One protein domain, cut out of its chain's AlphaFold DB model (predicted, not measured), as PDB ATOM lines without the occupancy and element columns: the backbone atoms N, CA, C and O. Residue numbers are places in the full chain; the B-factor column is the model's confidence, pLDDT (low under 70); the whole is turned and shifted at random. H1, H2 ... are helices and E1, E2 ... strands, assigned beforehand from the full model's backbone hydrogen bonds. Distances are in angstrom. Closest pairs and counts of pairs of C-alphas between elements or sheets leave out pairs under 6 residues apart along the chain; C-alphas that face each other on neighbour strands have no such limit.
ATOM      1  N   TYR A  15     159.651 144.633 175.886       89.88
ATOM      2  CA  TYR A  15     158.660 143.824 175.181       89.88
ATOM      3  C   TYR A  15     158.324 144.489 173.852       89.88
ATOM      4  O   TYR A  15     157.961 145.667 173.829       89.88
ATOM      5  N   VAL A  16     158.443 143.729 172.767       88.38
ATOM      6  CA  VAL A  16     158.212 144.188 171.393       88.38
ATOM      7  C   VAL A  16     157.283 143.223 170.665       88.38
ATOM      8  O   VAL A  16     157.311 142.019 170.915       88.38
ATOM      9  N   ARG A  17     156.446 143.745 169.773       86.81
ATOM     10  CA  ARG A  17     155.595 142.948 168.891       86.81
ATOM     11  C   ARG A  17     155.734 143.448 167.464       86.81
ATOM     12  O   ARG A  17     155.522 144.630 167.205       86.81
ATOM     13  N   ASP A  18     156.047 142.536 166.555       83.69
ATOM     14  CA  ASP A  18     156.186 142.844 165.136       83.69
ATOM     15  C   ASP A  18     154.818 142.822 164.437       83.69
ATOM     16  O   ASP A  18     153.998 141.930 164.665       83.69
ATOM     17  N   PHE A  19     154.591 143.808 163.568       81.19
ATOM     18  CA  PHE A  19     153.391 143.940 162.738       81.19
ATOM     19  C   PHE A  19     153.803 143.867 161.282       81.19
ATOM     20  O   PHE A  19     154.090 144.874 160.642       81.19
ATOM     21  N   VAL A  20     153.942 142.646 160.792       79.12
ATOM     22  CA  VAL A  20     154.533 142.386 159.492       79.12
ATOM     23  C   VAL A  20     153.554 141.582 158.658       79.12
ATOM     24  O   VAL A  20     153.096 140.525 159.090       79.12
ATOM     25  N   SER A  21     153.272 142.084 157.462       78.94
ATOM     26  CA  SER A  21     152.393 141.444 156.492       78.94
ATOM     27  C   SER A  21     153.221 140.966 155.298       78.94
ATOM     28  O   SER A  21     154.081 141.683 154.772       78.94
ATOM     29  N   ASP A  52     152.950 146.433 158.526       81.12
ATOM     30  CA  ASP A  52     151.522 146.716 158.547       81.12
ATOM     31  C   ASP A  52     151.253 147.880 159.506       81.12
ATOM     32  O   ASP A  52     150.969 147.698 160.690       81.12
ATOM     33  N   GLU A  53     151.435 149.098 158.996       78.00
ATOM     34  CA  GLU A  53     151.279 150.333 159.772       78.00
ATOM     35  C   GLU A  53     149.855 150.500 160.315       78.00
ATOM     36  O   GLU A  53     149.682 151.020 161.416       78.00
ATOM     37  N   VAL A  54     148.844 150.024 159.578       81.56
ATOM     38  CA  VAL A  54     147.437 150.104 159.993       81.56
ATOM     39  C   VAL A  54     147.188 149.160 161.163       81.56
ATOM     40  O   VAL A  54     146.707 149.603 162.202       81.56
ATOM     41  N   ALA A  55     147.594 147.891 161.046       83.06
ATOM     42  CA  ALA A  55     147.449 146.930 162.136       83.06
ATOM     43  C   ALA A  55     148.245 147.347 163.386       83.06
ATOM     44  O   ALA A  55     147.776 147.164 164.509       83.06
ATOM     45  N   ALA A  56     149.436 147.928 163.202       82.69
ATOM     46  CA  ALA A  56     150.235 148.455 164.305       82.69
ATOM     47  C   ALA A  56     149.546 149.636 165.008       82.69
ATOM     48  O   ALA A  56     149.565 149.708 166.236       82.69
ATOM     49  N   PHE A  57     148.935 150.545 164.242       82.62
ATOM     50  CA  PHE A  57     148.234 151.714 164.770       82.62
ATOM     51  C   PHE A  57     146.966 151.329 165.540       82.62
ATOM     52  O   PHE A  57     146.810 151.735 166.690       82.62
ATOM     53  N   GLU A  58     146.101 150.495 164.952       86.56
ATOM     54  CA  GLU A  58     144.873 150.019 165.608       86.56
ATOM     55  C   GLU A  58     145.188 149.291 166.921       86.56
ATOM     56  O   GLU A  58     144.552 149.517 167.953       86.56
ATOM     57  N   PHE A  59     146.231 148.458 166.908       87.06
ATOM     58  CA  PHE A  59     146.687 147.762 168.102       87.06
ATOM     59  C   PHE A  59     147.222 148.715 169.180       87.06
ATOM     60  O   PHE A  59     146.975 148.505 170.371       87.06
ATOM     61  N   ALA A  60     147.962 149.754 168.786       86.06
ATOM     62  CA  ALA A  60     148.464 150.755 169.719       86.06
ATOM     63  C   ALA A  60     147.308 151.509 170.400       86.06
ATOM     64  O   ALA A  60     147.321 151.643 171.622       86.06
ATOM     65  N   GLU A  61     146.273 151.921 169.661       87.19
ATOM     66  CA  GLU A  61     145.096 152.592 170.238       87.19
ATOM     67  C   GLU A  61     144.327 151.703 171.233       87.19
ATOM     68  O   GLU A  61     143.937 152.156 172.320       87.19
ATOM     69  N   GLU A  62     144.144 150.420 170.902       88.62
ATOM     70  CA  GLU A  62     143.546 149.447 171.825       88.62
ATOM     71  C   GLU A  62     144.385 149.331 173.108       88.62
ATOM     72  O   GLU A  62     143.852 149.354 174.227       88.62
ATOM     73  N   MET A  63     145.712 149.253 172.963       89.31
ATOM     74  CA  MET A  63     146.619 149.128 174.102       89.31
ATOM     75  C   MET A  63     146.667 150.377 174.964       89.31
ATOM     76  O   MET A  63     146.657 150.242 176.186       89.31
ATOM     77  N   GLU A  64     146.658 151.575 174.389       88.69
ATOM     78  CA  GLU A  64     146.611 152.821 175.159       88.69
ATOM     79  C   GLU A  64     145.372 152.881 176.059       88.69
ATOM     80  O   GLU A  64     145.465 153.234 177.237       88.69
ATOM     81  N   THR A  65     144.216 152.434 175.557       88.00
ATOM     82  CA  THR A  65     142.991 152.345 176.368       88.00
ATOM     83  C   THR A  65     143.193 151.418 177.569       88.00
ATOM     84  O   THR A  65     142.834 151.756 178.699       88.00
ATOM     85  N   ARG A  66     143.831 150.262 177.357       87.69
ATOM     86  CA  ARG A  66     144.105 149.289 178.421       87.69
ATOM     87  C   ARG A  66     145.159 149.775 179.418       87.69
ATOM     88  O   ARG A  66     145.047 149.507 180.617       87.69
ATOM     89  N   LEU A  67     146.177 150.475 178.932       90.56
ATOM     90  CA  LEU A  67     147.241 151.053 179.745       90.56
ATOM     91  C   LEU A  67     146.741 152.241 180.568       90.56
ATOM     92  O   LEU A  67     147.210 152.419 181.689       90.56
ATOM     93  N   SER A  68     145.743 152.987 180.088       89.88
ATOM     94  CA  SER A  68     145.109 154.083 180.833       89.88
ATOM     95  C   SER A  68     144.595 153.635 182.210       89.88
ATOM     96  O   SER A  68     144.920 154.247 183.232       89.88
ATOM     97  N   ASP A  69     143.913 152.485 182.279       87.81
ATOM     98  CA  ASP A  69     143.434 151.898 183.542       87.81
ATOM     99  C   ASP A  69     144.573 151.521 184.504       87.81
ATOM    100  O   ASP A  69     144.424 151.569 185.734       87.81
ATOM    101  N   ALA A  70     145.707 151.075 183.954       87.69
ATOM    102  CA  ALA A  70     146.893 150.747 184.734       87.69
ATOM    103  C   ALA A  70     147.565 152.025 185.251       87.69
ATOM    104  O   ALA A  70     147.848 152.110 186.449       87.69
ATOM    105  N   ASN A  71     147.737 153.017 184.374       91.19
ATOM    106  CA  ASN A  71     148.355 154.315 184.640       91.19
ATOM    107  C   ASN A  71     147.603 155.127 185.688       91.19
ATOM    108  O   ASN A  71     148.239 155.773 186.512       91.19
ATOM    109  N   ALA A  72     146.272 155.033 185.737       89.12
ATOM    110  CA  ALA A  72     145.470 155.672 186.781       89.12
ATOM    111  C   ALA A  72     145.839 155.213 188.209       89.12
ATOM    112  O   ALA A  72     145.465 155.851 189.189       89.12
ATOM    113  N   LYS A  73     146.555 154.088 188.342       89.06
ATOM    114  CA  LYS A  73     146.987 153.499 189.618       89.06
ATOM    115  C   LYS A  73     148.502 153.584 189.827       89.06
ATOM    116  O   LYS A  73     149.007 152.850 190.686       89.06
ATOM    117  N   LEU A  74     149.211 154.344 188.997       91.31
ATOM    118  CA  LEU A  74     150.648 154.580 189.100       91.31
ATOM    119  C   LEU A  74     150.880 156.033 189.514       91.31
ATOM    120  O   LEU A  74     150.204 156.937 189.028       91.31
ATOM    121  N   GLU A  75     151.809 156.232 190.437       90.25
ATOM    122  CA  GLU A  75     152.144 157.536 191.013       90.25
ATOM    123  C   GLU A  75     153.475 158.061 190.453       90.25
ATOM    124  O   GLU A  75     153.606 159.254 190.190       90.25
ATOM    125  N   PHE A  76     154.439 157.171 190.193       91.81
ATOM    126  CA  PHE A  76     155.807 157.542 189.815       91.81
ATOM    127  C   PHE A  76     156.112 157.334 188.328       91.81
ATOM    128  O   PHE A  76     156.977 158.014 187.781       91.81
ATOM    129  N   HIS A  77     155.399 156.424 187.663       94.44
ATOM    130  CA  HIS A  77     155.637 156.074 186.261       94.44
ATOM    131  C   HIS A  77     154.358 156.140 185.421       94.44
ATOM    132  O   HIS A  77     153.240 156.035 185.926       94.44
ATOM    133  N   SER A  78     154.520 156.234 184.106       93.12
ATOM    134  CA  SER A  78     153.472 155.954 183.120       93.12
ATOM    135  C   SER A  78     153.939 154.932 182.106       93.12
ATOM    136  O   SER A  78     155.087 154.951 181.678       93.12
ATOM    137  N   ILE A  79     153.027 154.058 181.702       93.12
ATOM    138  CA  ILE A  79     153.235 153.056 180.665       93.12
ATOM    139  C   ILE A  79     152.510 153.519 179.402       93.12
ATOM    140  O   ILE A  79     151.328 153.847 179.466       93.12
ATOM    141  N   SER A  80     153.183 153.500 178.265       91.81
ATOM    142  CA  SER A  80     152.608 153.764 176.948       91.81
ATOM    143  C   SER A  80     153.108 152.746 175.929       91.81
ATOM    144  O   SER A  80     153.964 151.897 176.212       91.81
ATOM    145  N   THR A  81     152.555 152.814 174.731       89.19
ATOM    146  CA  THR A  81     153.064 152.145 173.544       89.19
ATOM    147  C   THR A  81     153.791 153.143 172.655       89.19
ATOM    148  O   THR A  81     153.375 154.285 172.477       89.19
ATOM    149  N   VAL A  82     154.916 152.717 172.091       85.69
ATOM    150  CA  VAL A  82     155.676 153.501 171.113       85.69
ATOM    151  C   VAL A  82     156.007 152.634 169.915       85.69
ATOM    152  O   VAL A  82     156.348 151.457 170.055       85.69
ATOM    153  N   GLY A  83     155.912 153.226 168.727       75.94
ATOM    154  CA  GLY A  83     156.372 152.587 167.502       75.94
ATOM    155  C   GLY A  83     157.887 152.404 167.528       75.94
ATOM    156  O   GLY A  83     158.632 153.332 167.857       75.94
ATOM    157  N   GLY A  84     158.351 151.210 167.168       64.25
ATOM    158  CA  GLY A  84     159.750 150.979 166.838       64.25
ATOM    159  C   GLY A  84     160.099 151.711 165.545       64.25
ATOM    160  O   GLY A  84     159.309 151.747 164.605       64.25
ATOM    161  N   LYS A  85     161.299 152.294 165.469       55.81
ATOM    162  CA  LYS A  85     161.705 153.117 164.315       55.81
ATOM    163  C   LYS A  85     161.729 152.340 162.990       55.81
ATOM    164  O   LYS A  85     161.596 152.941 161.927       55.81
ATOM    165  N   TYR A  86     161.946 151.029 163.064       52.56
ATOM    166  CA  TYR A  86     162.040 150.161 161.893       52.56
ATOM    167  C   TYR A  86     160.923 149.124 161.849       52.56
ATOM    168  O   TYR A  86     160.390 148.896 160.769       52.56
ATOM    169  N   TYR A  87     160.549 148.531 162.991       61.03
ATOM    170  CA  TYR A  87     159.494 147.520 163.052       61.03
ATOM    171  C   TYR A  87     158.793 147.505 164.413       61.03
ATOM    172  O   TYR A  87     159.445 147.636 165.450       61.03
ATOM    173  N   GLY A  88     157.479 147.281 164.381       75.06
ATOM    174  CA  GLY A  88     156.701 146.838 165.534       75.06
ATOM    175  C   GLY A  88     156.306 147.908 166.553       75.06
ATOM    176  O   GLY A  88     156.575 149.099 166.403       75.06
ATOM    177  N   VAL A  89     155.645 147.445 167.611       85.94
ATOM    178  CA  VAL A  89     155.200 148.236 168.764       85.94
ATOM    179  C   VAL A  89     155.943 147.757 170.006       85.94
ATOM    180  O   VAL A  89     156.112 146.557 170.226       85.94
ATOM    181  N   GLN A  90     156.381 148.702 170.830       89.19
ATOM    182  CA  GLN A  90     157.079 148.477 172.088       89.19
ATOM    183  C   GLN A  90     156.234 148.999 173.261       89.19
ATOM    184  O   GLN A  90     155.659 150.082 173.167       89.19
ATOM    185  N   PHE A  91     156.267 148.310 174.409       90.94
ATOM    186  CA  PHE A  91     155.905 148.951 175.681       90.94
ATOM    187  C   PHE A  91     157.014 149.894 176.157       90.94
ATOM    188  O   PHE A  91     158.186 149.512 176.233       90.94
ATOM    189  N   TYR A  92     156.637 151.113 176.516       91.00
ATOM    190  CA  TYR A  92     157.530 152.124 177.055       91.00
ATOM    191  C   TYR A  92     157.053 152.583 178.423       91.00
ATOM    192  O   TYR A  92     155.863 152.777 178.648       91.00
ATOM    193  N   VAL A  93     157.989 152.713 179.354       91.81
ATOM    194  CA  VAL A  93     157.732 153.193 180.705       91.81
ATOM    195  C   VAL A  93     158.509 154.481 180.878       91.81
ATOM    196  O   VAL A  93     159.737 154.486 180.814       91.81
ATOM    197  N   GLU A  94     157.774 155.560 181.084       90.81
ATOM    198  CA  GLU A  94     158.309 156.876 181.383       90.81
ATOM    199  C   GLU A  94     158.270 157.110 182.893       90.81
ATOM    200  O   GLU A  94     157.264 156.849 183.558       90.81
ATOM    201  N   GLU A  95     159.382 157.590 183.435       91.50
ATOM    202  CA  GLU A  95     159.489 158.014 184.824       91.50
ATOM    203  C   GLU A  95     159.024 159.469 184.946       91.50
ATOM    204  O   GLU A  95     159.573 160.360 184.303       91.50
ATOM    205  N   LYS A  96     157.991 159.704 185.759       88.00
ATOM    206  CA  LYS A  96     157.459 161.048 186.034       88.00
ATOM    207  C   LYS A  96     158.134 161.690 187.236       88.00
ATOM    208  O   LYS A  96     158.366 162.894 187.248       88.00
ATOM    209  N   HIS A  97     158.395 160.878 188.255       87.06
ATOM    210  CA  HIS A  97     158.918 161.314 189.539       87.06
ATOM    211  C   HIS A  97     159.894 160.274 190.083       87.06
ATOM    212  O   HIS A  97     159.483 159.141 190.337       87.06
ATOM    213  N   ASP A  98     161.141 160.676 190.339       88.56
ATOM    214  CA  ASP A  98     162.115 159.861 191.067       88.56
ATOM    215  C   ASP A  98     162.273 160.383 192.511       88.56
ATOM    216  O   ASP A  98     162.939 161.395 192.743       88.56
ATOM    217  N   PRO A  99     161.720 159.692 193.529       89.06
ATOM    218  CA  PRO A  99     161.912 160.060 194.932       89.06
ATOM    219  C   PRO A  99     163.368 160.045 195.410       89.06
ATOM    220  O   PRO A  99     163.650 160.510 196.517       89.06
ATOM    221  N   ASN A 100     164.300 159.475 194.640       87.56
ATOM    222  CA  ASN A 100     165.719 159.544 194.967       87.56
ATOM    223  C   ASN A 100     166.306 160.936 194.715       87.56
ATOM    224  O   ASN A 100     167.238 161.302 195.437       87.56
ATOM    225  N   GLU A 101     165.747 161.700 193.773       89.81
ATOM    226  CA  GLU A 101     166.174 163.065 193.439       89.81
ATOM    227  C   GLU A 101     165.592 164.124 194.386       89.81
ATOM    228  O   GLU A 101     166.128 165.225 194.481       89.81
ATOM    229  N   TYR A 102     164.536 163.779 195.122       89.75
ATOM    230  CA  TYR A 102     163.856 164.674 196.056       89.75
ATOM    231  C   TYR A 102     164.406 164.589 197.477       89.75
ATOM    232  O   TYR A 102     164.877 163.534 197.934       89.75
ATOM    233  N   ASP A 103     164.301 165.698 198.209       90.06
ATOM    234  CA  ASP A 103     164.521 165.708 199.650       90.06
ATOM    235  C   ASP A 103     163.261 165.258 200.420       90.06
ATOM    236  O   ASP A 103     162.292 164.743 199.852       90.06
ATOM    237  N   ASN A 104     163.296 165.330 201.753       90.75
ATOM    238  CA  ASN A 104     162.158 164.883 202.550       90.75
ATOM    239  C   ASN A 104     160.970 165.851 202.488       90.75
ATOM    240  O   ASN A 104     159.834 165.385 202.560       90.75
ATOM    241  N   ASP A 105     161.221 167.149 202.350       92.44
ATOM    242  CA  ASP A 105     160.182 168.176 202.322       92.44
ATOM    243  C   ASP A 105     159.462 168.156 200.968       92.44
ATOM    244  O   ASP A 105     158.231 168.160 200.929       92.44
ATOM    245  N   ASP A 106     160.211 167.976 199.879       90.75
ATOM    246  CA  ASP A 106     159.686 167.699 198.541       90.75
ATOM    247  C   ASP A 106     158.782 166.457 198.546       90.75
ATOM    248  O   ASP A 106     157.664 166.483 198.032       90.75
ATOM    249  N   CYS A 107     159.227 165.358 199.169       90.56
ATOM    250  CA  CYS A 107     158.419 164.139 199.245       90.56
ATOM    251  C   CYS A 107     157.116 164.344 200.030       90.56
ATOM    252  O   CYS A 107     156.077 163.795 199.654       90.56
ATOM    253  N   HIS A 108     157.156 165.142 201.099       91.12
ATOM    254  CA  HIS A 108     155.952 165.518 201.834       91.12
ATOM    255  C   HIS A 108     155.025 166.391 200.986       91.12
ATOM    256  O   HIS A 108     153.814 166.197 201.029       91.12
ATOM    257  N   TYR A 109     155.576 167.308 200.193       91.38
ATOM    258  CA  TYR A 109     154.796 168.191 199.334       91.38
ATOM    259  C   TYR A 109     154.105 167.443 198.184       91.38
ATOM    260  O   TYR A 109     152.912 167.638 197.958       91.38
ATOM    261  N   TYR A 110     154.832 166.578 197.471       88.25
ATOM    262  CA  TYR A 110     154.311 165.898 196.281       88.25
ATOM    263  C   TYR A 110     153.529 164.616 196.587       88.25
ATOM    264  O   TYR A 110     152.577 164.309 195.873       88.25
ATOM    265  N   PHE A 111     153.906 163.869 197.632       89.94
ATOM    266  CA  PHE A 111     153.378 162.517 197.889       89.94
ATOM    267  C   PHE A 111     152.760 162.338 199.282       89.94
ATOM    268  O   PHE A 111     152.339 161.229 199.620       89.94
ATOM    269  N   ASP A 112     152.745 163.390 200.110       92.31
ATOM    270  CA  ASP A 112     152.254 163.364 201.498       92.31
ATOM    271  C   ASP A 112     152.923 162.274 202.366       92.31
ATOM    272  O   ASP A 112     152.340 161.692 203.284       92.31
ATOM    273  N   VAL A 113     154.183 161.940 202.065       92.38
ATOM    274  CA  VAL A 113     154.947 160.914 202.787       92.38
ATOM    275  C   VAL A 113     156.416 161.292 202.924       92.38
ATOM    276  O   VAL A 113     156.966 162.033 202.118       92.38
ATOM    277  N   CYS A 114     157.096 160.717 203.918       92.56
ATOM    278  CA  CYS A 114     158.541 160.886 204.034       92.56
ATOM    279  C   CYS A 114     159.285 160.166 202.897       92.56
ATOM    280  O   CYS A 114     158.847 159.120 202.400       92.56
ATOM    281  N   ARG A 115     160.475 160.664 202.553       91.19
ATOM    282  CA  ARG A 115     161.305 160.169 201.442       91.19
ATOM    283  C   ARG A 115     161.518 158.657 201.469       91.19
ATOM    284  O   ARG A 115     161.405 157.976 200.456       91.19
ATOM    285  N   SER A 116     161.766 158.090 202.652       92.50
ATOM    286  CA  SER A 116     161.984 156.642 202.785       92.50
ATOM    287  C   SER A 116     160.754 155.805 202.405       92.50
ATOM    288  O   SER A 116     160.900 154.690 201.906       92.50
ATOM    289  N   VAL A 117     159.542 156.317 202.646       93.94
ATOM    290  CA  VAL A 117     158.285 155.662 202.260       93.94
ATOM    291  C   VAL A 117     158.063 155.824 200.761       93.94
ATOM    292  O   VAL A 117     157.727 154.831 200.116       93.94
ATOM    293  N   ALA A 118     158.311 157.015 200.206       92.56
ATOM    294  CA  ALA A 118     158.212 157.276 198.769       92.56
ATOM    295  C   ALA A 118     159.117 156.333 197.959       92.56
ATOM    296  O   ALA A 118     158.631 155.624 197.084       92.56
ATOM    297  N   ILE A 119     160.391 156.187 198.342       92.62
ATOM    298  CA  ILE A 119     161.336 155.254 197.694       92.62
ATOM    299  C   ILE A 119     160.836 153.798 197.758       92.62
ATOM    300  O   ILE A 119     160.972 153.033 196.801       92.62
ATOM    301  N   ARG A 120     160.238 153.373 198.880       93.62
ATOM    302  CA  ARG A 120     159.656 152.021 198.982       93.62
ATOM    303  C   ARG A 120     158.451 151.848 198.058       93.62
ATOM    304  O   ARG A 120     158.324 150.790 197.441       93.62
ATOM    305  N   ARG A 121     157.582 152.859 197.955       94.19
ATOM    306  CA  ARG A 121     156.432 152.845 197.037       94.19
ATOM    307  C   ARG A 121     156.892 152.810 195.582       94.19
ATOM    308  O   ARG A 121     156.428 151.941 194.853       94.19
ATOM    309  N   TYR A 122     157.875 153.630 195.220       93.50
ATOM    310  CA  TYR A 122     158.522 153.640 193.908       93.50
ATOM    311  C   TYR A 122     159.051 152.252 193.514       93.50
ATOM    312  O   TYR A 122     158.661 151.691 192.491       93.50
ATOM    313  N   ASN A 123     159.833 151.607 194.385       92.50
ATOM    314  CA  ASN A 123     160.347 150.256 194.125       92.50
ATOM    315  C   ASN A 123     159.231 149.198 194.032       92.50
ATOM    316  O   ASN A 123     159.305 148.249 193.244       92.50
ATOM    317  N   SER A 124     158.175 149.327 194.839       93.06
ATOM    318  CA  SER A 124     156.997 148.458 194.734       93.06
ATOM    319  C   SER A 124     156.246 148.678 193.418       93.06
ATOM    320  O   SER A 124     155.702 147.725 192.852       93.06
ATOM    321  N   GLU A 125     156.214 149.913 192.923       94.00
ATOM    322  CA  GLU A 125     155.589 150.274 191.658       94.00
ATOM    323  C   GLU A 125     156.342 149.671 190.471       94.00
ATOM    324  O   GLU A 125     155.703 149.026 189.643       94.00
ATOM    325  N   ILE A 126     157.678 149.711 190.458       92.94
ATOM    326  CA  ILE A 126     158.493 149.002 189.453       92.94
ATOM    327  C   ILE A 126     158.097 147.518 189.376       92.94
ATOM    328  O   ILE A 126     157.829 146.973 188.304       92.94
ATOM    329  N   ASN A 127     157.983 146.850 190.526       92.81
ATOM    330  CA  ASN A 127     157.582 145.441 190.588       92.81
ATOM    331  C   ASN A 127     156.130 145.204 190.135       92.81
ATOM    332  O   ASN A 127     155.784 144.124 189.643       92.81
ATOM    333  N   LYS A 128     155.243 146.181 190.338       93.38
ATOM    334  CA  LYS A 128     153.858 146.144 189.852       93.38
ATOM    335  C   LYS A 128     153.823 146.292 188.330       93.38
ATOM    336  O   LYS A 128     153.200 145.458 187.679       93.38
ATOM    337  N   ILE A 129     154.543 147.265 187.779       93.56
ATOM    338  CA  ILE A 129     154.662 147.508 186.338       93.56
ATOM    339  C   ILE A 129     155.238 146.276 185.644       93.56
ATOM    340  O   ILE A 129     154.623 145.761 184.718       93.56
ATOM    341  N   ASN A 130     156.324 145.699 186.162       92.44
ATOM    342  CA  ASN A 130     156.920 144.484 185.599       92.44
ATOM    343  C   ASN A 130     155.938 143.300 185.532       92.44
ATOM    344  O   ASN A 130     155.975 142.511 184.586       92.44
ATOM    345  N   ARG A 131     155.026 143.178 186.506       91.94
ATOM    346  CA  ARG A 131     153.961 142.163 186.479       91.94
ATOM    347  C   ARG A 131     152.883 142.477 185.444       91.94
ATOM    348  O   ARG A 131     152.441 141.555 184.765       91.94
ATOM    349  N   ILE A 132     152.482 143.743 185.325       91.56
ATOM    350  CA  ILE A 132     151.501 144.203 184.331       91.56
ATOM    351  C   ILE A 132     152.048 143.977 182.919       91.56
ATOM    352  O   ILE A 132     151.407 143.286 182.133       91.56
ATOM    353  N   LEU A 133     153.262 144.453 182.635       91.31
ATOM    354  CA  LEU A 133     153.919 144.288 181.338       91.31
ATOM    355  C   LEU A 133     154.036 142.816 180.949       91.31
ATOM    356  O   LEU A 133     153.689 142.447 179.838       91.31
ATOM    357  N   LYS A 134     154.450 141.949 181.879       91.25
ATOM    358  CA  LYS A 134     154.547 140.507 181.619       91.25
ATOM    359  C   LYS A 134     153.191 139.857 181.320       91.25
ATOM    360  O   LYS A 134     153.121 138.931 180.515       91.25
ATOM    361  N   MET A 135     152.132 140.291 182.004       91.88
ATOM    362  CA  MET A 135     150.775 139.797 181.768       91.88
ATOM    363  C   MET A 135     150.289 140.209 180.377       91.88
ATOM    364  O   MET A 135     149.925 139.336 179.594       91.88
ATOM    365  N   LEU A 136     150.371 141.505 180.063       90.38
ATOM    366  CA  LEU A 136     149.964 142.056 178.770       90.38
ATOM    367  C   LEU A 136     150.799 141.477 177.627       90.38
ATOM    368  O   LEU A 136     150.255 141.099 176.596       90.38
ATOM    369  N   ALA A 137     152.106 141.312 177.828       89.75
ATOM    370  CA  ALA A 137     152.981 140.701 176.840       89.75
ATOM    371  C   ALA A 137     152.527 139.284 176.472       89.75
ATOM    372  O   ALA A 137     152.488 138.928 175.299       89.75
ATOM    373  N   LYS A 138     152.129 138.483 177.465       89.50
ATOM    374  CA  LYS A 138     151.624 137.130 177.224       89.50
ATOM    375  C   LYS A 138     150.244 137.128 176.561       89.50
ATOM    376  O   LYS A 138     149.987 136.269 175.726       89.50
ATOM    377  N   GLU A 139     149.363 138.037 176.968       90.25
ATOM    378  CA  GLU A 139     147.992 138.145 176.454       90.25
ATOM    379  C   GLU A 139     147.967 138.588 174.986       90.25
ATOM    380  O   GLU A 139     147.255 138.002 174.177       90.25
ATOM    381  N   TYR A 140     148.816 139.552 174.634       87.94
ATOM    382  CA  TYR A 140     148.838 140.182 173.317       87.94
ATOM    383  C   TYR A 140     150.021 139.752 172.440       87.94
ATOM    384  O   TYR A 140     150.260 140.364 171.403       87.94
ATOM    385  N   GLY A 141     150.763 138.711 172.824       87.75
ATOM    386  CA  GLY A 141     151.803 138.112 171.980       87.75
ATOM    387  C   GLY A 141     153.036 138.991 171.748       87.75
ATOM    388  O   GLY A 141     153.569 139.003 170.642       87.75
ATOM    389  N   PHE A 142     153.489 139.728 172.762       89.38
ATOM    390  CA  PHE A 142     154.791 140.395 172.714       89.38
ATOM    391  C   PHE A 142     155.924 139.420 173.035       89.38
ATOM    392  O   PHE A 142     155.820 138.581 173.934       89.38
ATOM    393  N   ASP A 143     157.053 139.631 172.373       89.00
ATOM    394  CA  ASP A 143     158.317 138.982 172.671       89.00
ATOM    395  C   ASP A 143     159.147 139.841 173.632       89.00
ATOM    396  O   ASP A 143     159.350 141.036 173.416       89.00
ATOM    397  N   GLU A 144     159.668 139.228 174.697       89.25
ATOM    398  CA  GLU A 144     160.703 139.863 175.518       89.25
ATOM    399  C   GLU A 144     162.030 139.811 174.753       89.25
ATOM    400  O   GLU A 144     162.455 138.743 174.306       89.25
ATOM    401  N   VAL A 145     162.707 140.944 174.617       86.50
ATOM    402  CA  VAL A 145     163.996 141.059 173.927       86.50
ATOM    403  C   VAL A 145     165.030 141.758 174.809       86.50
ATOM    404  O   VAL A 145     164.704 142.475 175.751       86.50
ATOM    405  N   TYR A 146     166.309 141.563 174.504       82.69
ATOM    406  CA  TYR A 146     167.410 142.295 175.128       82.69
ATOM    407  C   TYR A 146     168.379 142.805 174.066       82.69
ATOM    408  O   TYR A 146     168.578 142.165 173.033       82.69
ATOM    409  N   CYS A 147     169.006 143.952 174.329       81.31
ATOM    410  CA  CYS A 147     170.034 144.498 173.449       81.31
ATOM    411  C   CYS A 147     171.300 143.625 173.523       81.31
ATOM    412  O   CYS A 147     171.989 143.562 174.552       81.31
ATOM    413  N   SER A 148     171.606 142.910 172.441       80.44
ATOM    414  CA  SER A 148     172.758 142.012 172.354       80.44
ATOM    415  C   SER A 148     174.009 142.734 171.860       80.44
ATOM    416  O   SER A 148     175.082 142.494 172.421       80.44
ATOM    417  N   ALA A 149     173.878 143.685 170.934       76.44
ATOM    418  CA  ALA A 149     174.983 144.497 170.430       76.44
ATOM    419  C   ALA A 149     174.524 145.913 170.056       76.44
ATOM    420  O   ALA A 149     173.398 146.093 169.605       76.44
ATOM    421  N   VAL A 150     175.418 146.894 170.205       78.75
ATOM    422  CA  VAL A 150     175.247 148.264 169.698       78.75
ATOM    423  C   VAL A 150     176.421 148.566 168.775       78.75
ATOM    424  O   VAL A 150     177.578 148.379 169.155       78.75
ATOM    425  N   PHE A 151     176.132 148.997 167.555       77.75
ATOM    426  CA  PHE A 151     177.126 149.372 166.559       77.75
ATOM    427  C   PHE A 151     177.528 150.841 166.712       77.75
ATOM    428  O   PHE A 151     176.771 151.664 167.222       77.75
ATOM    429  N   GLY A 152     178.717 151.202 166.219       69.44
ATOM    430  CA  GLY A 152     179.247 152.569 166.325       69.44
ATOM    431  C   GLY A 152     178.417 153.642 165.606       69.44
ATOM    432  O   GLY A 152     178.600 154.829 165.862       69.44
ATOM    433  N   ASN A 153     177.495 153.244 164.724       72.44
ATOM    434  CA  ASN A 153     176.539 154.151 164.092       72.44
ATOM    435  C   ASN A 153     175.328 154.476 164.991       72.44
ATOM    436  O   ASN A 153     174.698 155.500 164.734       72.44
ATOM    437  N   GLY A 154     175.059 153.678 166.035       68.69
ATOM    438  CA  GLY A 154     173.899 153.764 166.936       68.69
ATOM    439  C   GLY A 154     172.826 152.686 166.699       68.69
ATOM    440  O   GLY A 154     171.837 152.634 167.429       68.69
ATOM    441  N   GLU A 155     173.008 151.805 165.708       71.06
ATOM    442  CA  GLU A 155     172.113 150.663 165.491       71.06
ATOM    443  C   GLU A 155     172.292 149.623 166.596       71.06
ATOM    444  O   GLU A 155     173.409 149.334 167.024       71.06
ATOM    445  N   ALA A 156     171.185 149.029 167.038       76.62
ATOM    446  CA  ALA A 156     171.184 148.011 168.076       76.62
ATOM    447  C   ALA A 156     170.571 146.707 167.558       76.62
ATOM    448  O   ALA A 156     169.523 146.709 166.909       76.62
ATOM    449  N   ILE A 157     171.226 145.589 167.868       77.88
ATOM    450  CA  ILE A 157     170.686 144.247 167.662       77.88
ATOM    451  C   ILE A 157     169.968 143.834 168.935       77.88
ATOM    452  O   ILE A 157     170.532 143.884 170.030       77.88
ATOM    453  N   TYR A 158     168.736 143.370 168.765       80.44
ATOM    454  CA  TYR A 158     167.936 142.805 169.835       80.44
ATOM    455  C   TYR A 158     167.794 141.306 169.620       80.44
ATOM    456  O   TYR A 158     167.619 140.826 168.501       80.44
ATOM    457  N   THR A 159     167.899 140.552 170.704       81.44
ATOM    458  CA  THR A 159     167.747 139.100 170.691       81.44
ATOM    459  C   THR A 159     166.595 138.730 171.608       81.44
ATOM    460  O   THR A 159     166.470 139.293 172.696       81.44
ATOM    461  N   LYS A 160     165.746 137.793 171.172       83.25
ATOM    462  CA  LYS A 160     164.644 137.290 171.997       83.25
ATOM    463  C   LYS A 160     165.198 136.650 173.267       83.25
ATOM    464  O   LYS A 160     166.194 135.922 173.239       83.25
ATOM    465  N   VAL A 161     164.557 136.939 174.391       79.00
ATOM    466  CA  VAL A 161     164.822 136.267 175.657       79.00
ATOM    467  C   VAL A 161     164.217 134.876 175.548       79.00
ATOM    468  O   VAL A 161     163.048 134.644 175.843       79.00
ATOM    469  N   GLU A 162     165.028 133.919 175.115       71.62
ATOM    470  CA  GLU A 162     164.681 132.519 175.307       71.62
ATOM    471  C   GLU A 162     164.656 132.231 176.810       71.62
ATOM    472  O   GLU A 162     165.476 132.743 177.576       71.62
ATOM    473  N   ASN A 163     163.712 131.399 177.248       57.47
ATOM    474  CA  ASN A 163     163.467 131.073 178.657       57.47
ATOM    475  C   ASN A 163     164.584 130.185 179.263       57.47
ATOM    476  O   ASN A 163     164.332 129.301 180.078       57.47
ATOM    477  N   THR A 164     165.832 130.377 178.834       53.94
ATOM    478  CA  THR A 164     167.019 129.677 179.304       53.94
ATOM    479  C   THR A 164     167.743 130.505 180.364       53.94
ATOM    480  O   THR A 164     167.917 131.720 180.279       53.94
ATOM    481  N   GLN A 165     168.216 129.810 181.396       49.69
ATOM    482  CA  GLN A 165     168.914 130.361 182.564       49.69
ATOM    483  C   GLN A 165     170.130 131.243 182.194       49.69
ATOM    484  O   GLN A 165     170.484 132.152 182.942       49.69
ATOM    485  N   ARG A 166     170.724 131.030 181.008       46.53
ATOM    486  CA  ARG A 166     171.821 131.831 180.438       46.53
ATOM    487  C   ARG A 166     171.419 133.258 180.055       46.53
ATOM    488  O   ARG A 166     172.202 134.169 180.308       46.53
ATOM    489  N   ALA A 167     170.223 133.477 179.505       48.47
ATOM    490  CA  ALA A 167     169.781 134.809 179.076       48.47
ATOM    491  C   ALA A 167     169.648 135.779 180.267       48.47
ATOM    492  O   ALA A 167     170.045 136.940 180.188       48.47
ATOM    493  N   ARG A 168     169.193 135.270 181.422       52.91
ATOM    494  CA  ARG A 168     169.109 136.041 182.677       52.91
ATOM    495  C   ARG A 168     170.480 136.444 183.227       52.91
ATOM    496  O   ARG A 168     170.619 137.538 183.762       52.91
ATOM    497  N   ILE A 169     171.488 135.583 183.076       52.44
ATOM    498  CA  ILE A 169     172.859 135.844 183.543       52.44
ATOM    499  C   ILE A 169     173.536 136.908 182.668       52.44
ATOM    500  O   ILE A 169     174.174 137.812 183.197       52.44
ATOM    501  N   VAL A 170     173.354 136.853 181.344       54.16
ATOM    502  CA  VAL A 170     173.908 137.867 180.423       54.16
ATOM    503  C   VAL A 170     173.311 139.254 180.690       54.16
ATOM    504  O   VAL A 170     174.043 140.241 180.661       54.16
ATOM    505  N   ARG A 171     172.013 139.333 181.019       52.72
ATOM    506  CA  ARG A 171     171.350 140.584 181.426       52.72
ATOM    507  C   ARG A 171     171.980 141.192 182.684       52.72
ATOM    508  O   ARG A 171     172.329 142.365 182.670       52.72
ATOM    509  N   ALA A 172     172.204 140.386 183.724       49.12
ATOM    510  CA  ALA A 172     172.804 140.855 184.975       49.12
ATOM    511  C   ALA A 172     174.251 141.358 184.807       49.12
ATOM    512  O   ALA A 172     174.662 142.286 185.490       49.12
ATOM    513  N   ILE A 173     175.024 140.772 183.888       49.84
ATOM    514  CA  ILE A 173     176.415 141.188 183.636       49.84
ATOM    515  C   ILE A 173     176.472 142.540 182.911       49.84
ATOM    516  O   ILE A 173     177.357 143.340 183.194       49.84
ATOM    517  N   LYS A 174     175.527 142.818 182.002       45.31
ATOM    518  CA  LYS A 174     175.485 144.090 181.261       45.31
ATOM    519  C   LYS A 174     174.974 145.279 182.081       45.31
ATOM    520  O   LYS A 174     175.276 146.401 181.719       45.31
ATOM    521  N   GLU A 175     174.222 145.054 183.157       43.09
ATOM    522  CA  GLU A 175     173.773 146.126 184.067       43.09
ATOM    523  C   GLU A 175     174.865 146.558 185.074       43.09
ATOM    524  O   GLU A 175     174.696 147.559 185.767       43.09
ATOM    525  N   ILE A 176     175.977 145.812 185.164       41.56
ATOM    526  CA  ILE A 176     177.104 146.064 186.085       41.56
ATOM    527  C   ILE A 176     178.301 146.735 185.374       41.56
ATOM    528  O   ILE A 176     179.190 147.255 186.049       41.56
TER     529      ILE A 176
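What this domain is: This is residues 15 to 21 and 52 to 176 of the 177 residues of an uncharacterized protein of Lachnospiraceae bacterium 7_1_58FAA (UniProt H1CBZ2). A strongly twisted sheet of five strands is made of two hairpins, E2 with E3 and E4 with E5, joined through the short strand E1; H1 packs along E2, the long helix H3 runs beside the sheet, and H4 covers part of the E4 and E5 hairpin. H2 lies at the first end of H3, away from the sheet. The printed part has 132 residues with four named helices and five named strands, in the order E1 H1 E2 E3 H2 H3 E4 E5 H4. The sheet's order is E2 E3 E1 E4 E5, all antiparallel, and the class is mixed, helices and strands. The whole is only just loose, close to compact, with a radius of gyration of the C-alphas of 17.3 A and spans of 52 by 36 by 30 A.

How they stand to each other: E1, residues 15 to 17, is an inner strand whose pairing is staggered: residues 15 to 16 pair with E4, residues 143 to 150, and residues 16 to 17 with E3, residues 89 to 95. N 16 and O 143 are 2.9 A apart, and N 17 and O 89 2.9 A, both within hydrogen-bond range. H1, residues 53 to 71, is on the sheet at a height of 8.5 A, along E2, residues 77 to 83, at 2 degrees on the local plane; the closest C-alphas are those of Asn 71 and Ser 78, 5.6 A. E2 and E3 form a hairpin, with N 80 and O 92 2.8 A apart. H2, residues 104 to 111, touches residues 115 to 118 alone of H3, residues 115 to 139, at a steep tilt of 41 degrees, the same way; the closest C-alphas are those of Asn 104 and Arg 115, 4.9 A. H3 is on the sheet but only just at the sheet's level, with a height of 4.0 A; its closest C-alpha to E1 is that of Ala 137, 6.7 A from that of Tyr 15. H1 and H3 are near each other. E3, H2 H3 and E4 form a split strand-helix-strand unit, two strands running the same way with E1 between them, and its crossover is right-handed. E4 and E5, residues 156 to 160, form a hairpin, with N 148 and O 157 2.8 A apart. H4, residues 165 to 174, is on the sheet at a height of 10.4 A, over E4 and only just over E5, slantwise to the strands at 45 degrees to E4 on the local plane; the closest C-alphas of H4 and E4 are those of Arg 171 and Tyr 146, 7.6 A. H1, H3 and H4 on one face of the sheet make two layers, one of strands and one of helices. Every O i to N i+4 pair is within hydrogen-bond range in H2 and H3, against 13 of 15 in H1 and 5 of 6 in H4.

Where its parts are: E1 begins at C-alpha 15, (158.660, 143.824, 175.181). H1 measures 25.4 A from first to last C-alpha and has a kink of 30 degrees near residue 65. E2 measures 19.1 A, E3 19.3 A and E4 19.5 A. H3, the longest helix, runs 35.9 A from C-alpha 115 at (161.305, 160.169, 201.442). H4 measures 15.3 A and ends at C-alpha 174, (175.485, 144.090, 181.261).

The domain as a whole: The two C-alphas farthest apart are those of Ser 21 and Asp 105, 53.6 A. Residues 22 to 51 are not printed, and C-alphas 21 and 52 are 5.7 A apart across the cut. Of the links that are printed whole, that from E3 to H2 is short and the others are tight. The mean pLDDT of the printed part is 82.4; residues 84 to 87, 152, 154 and 163 to 176 are under 70.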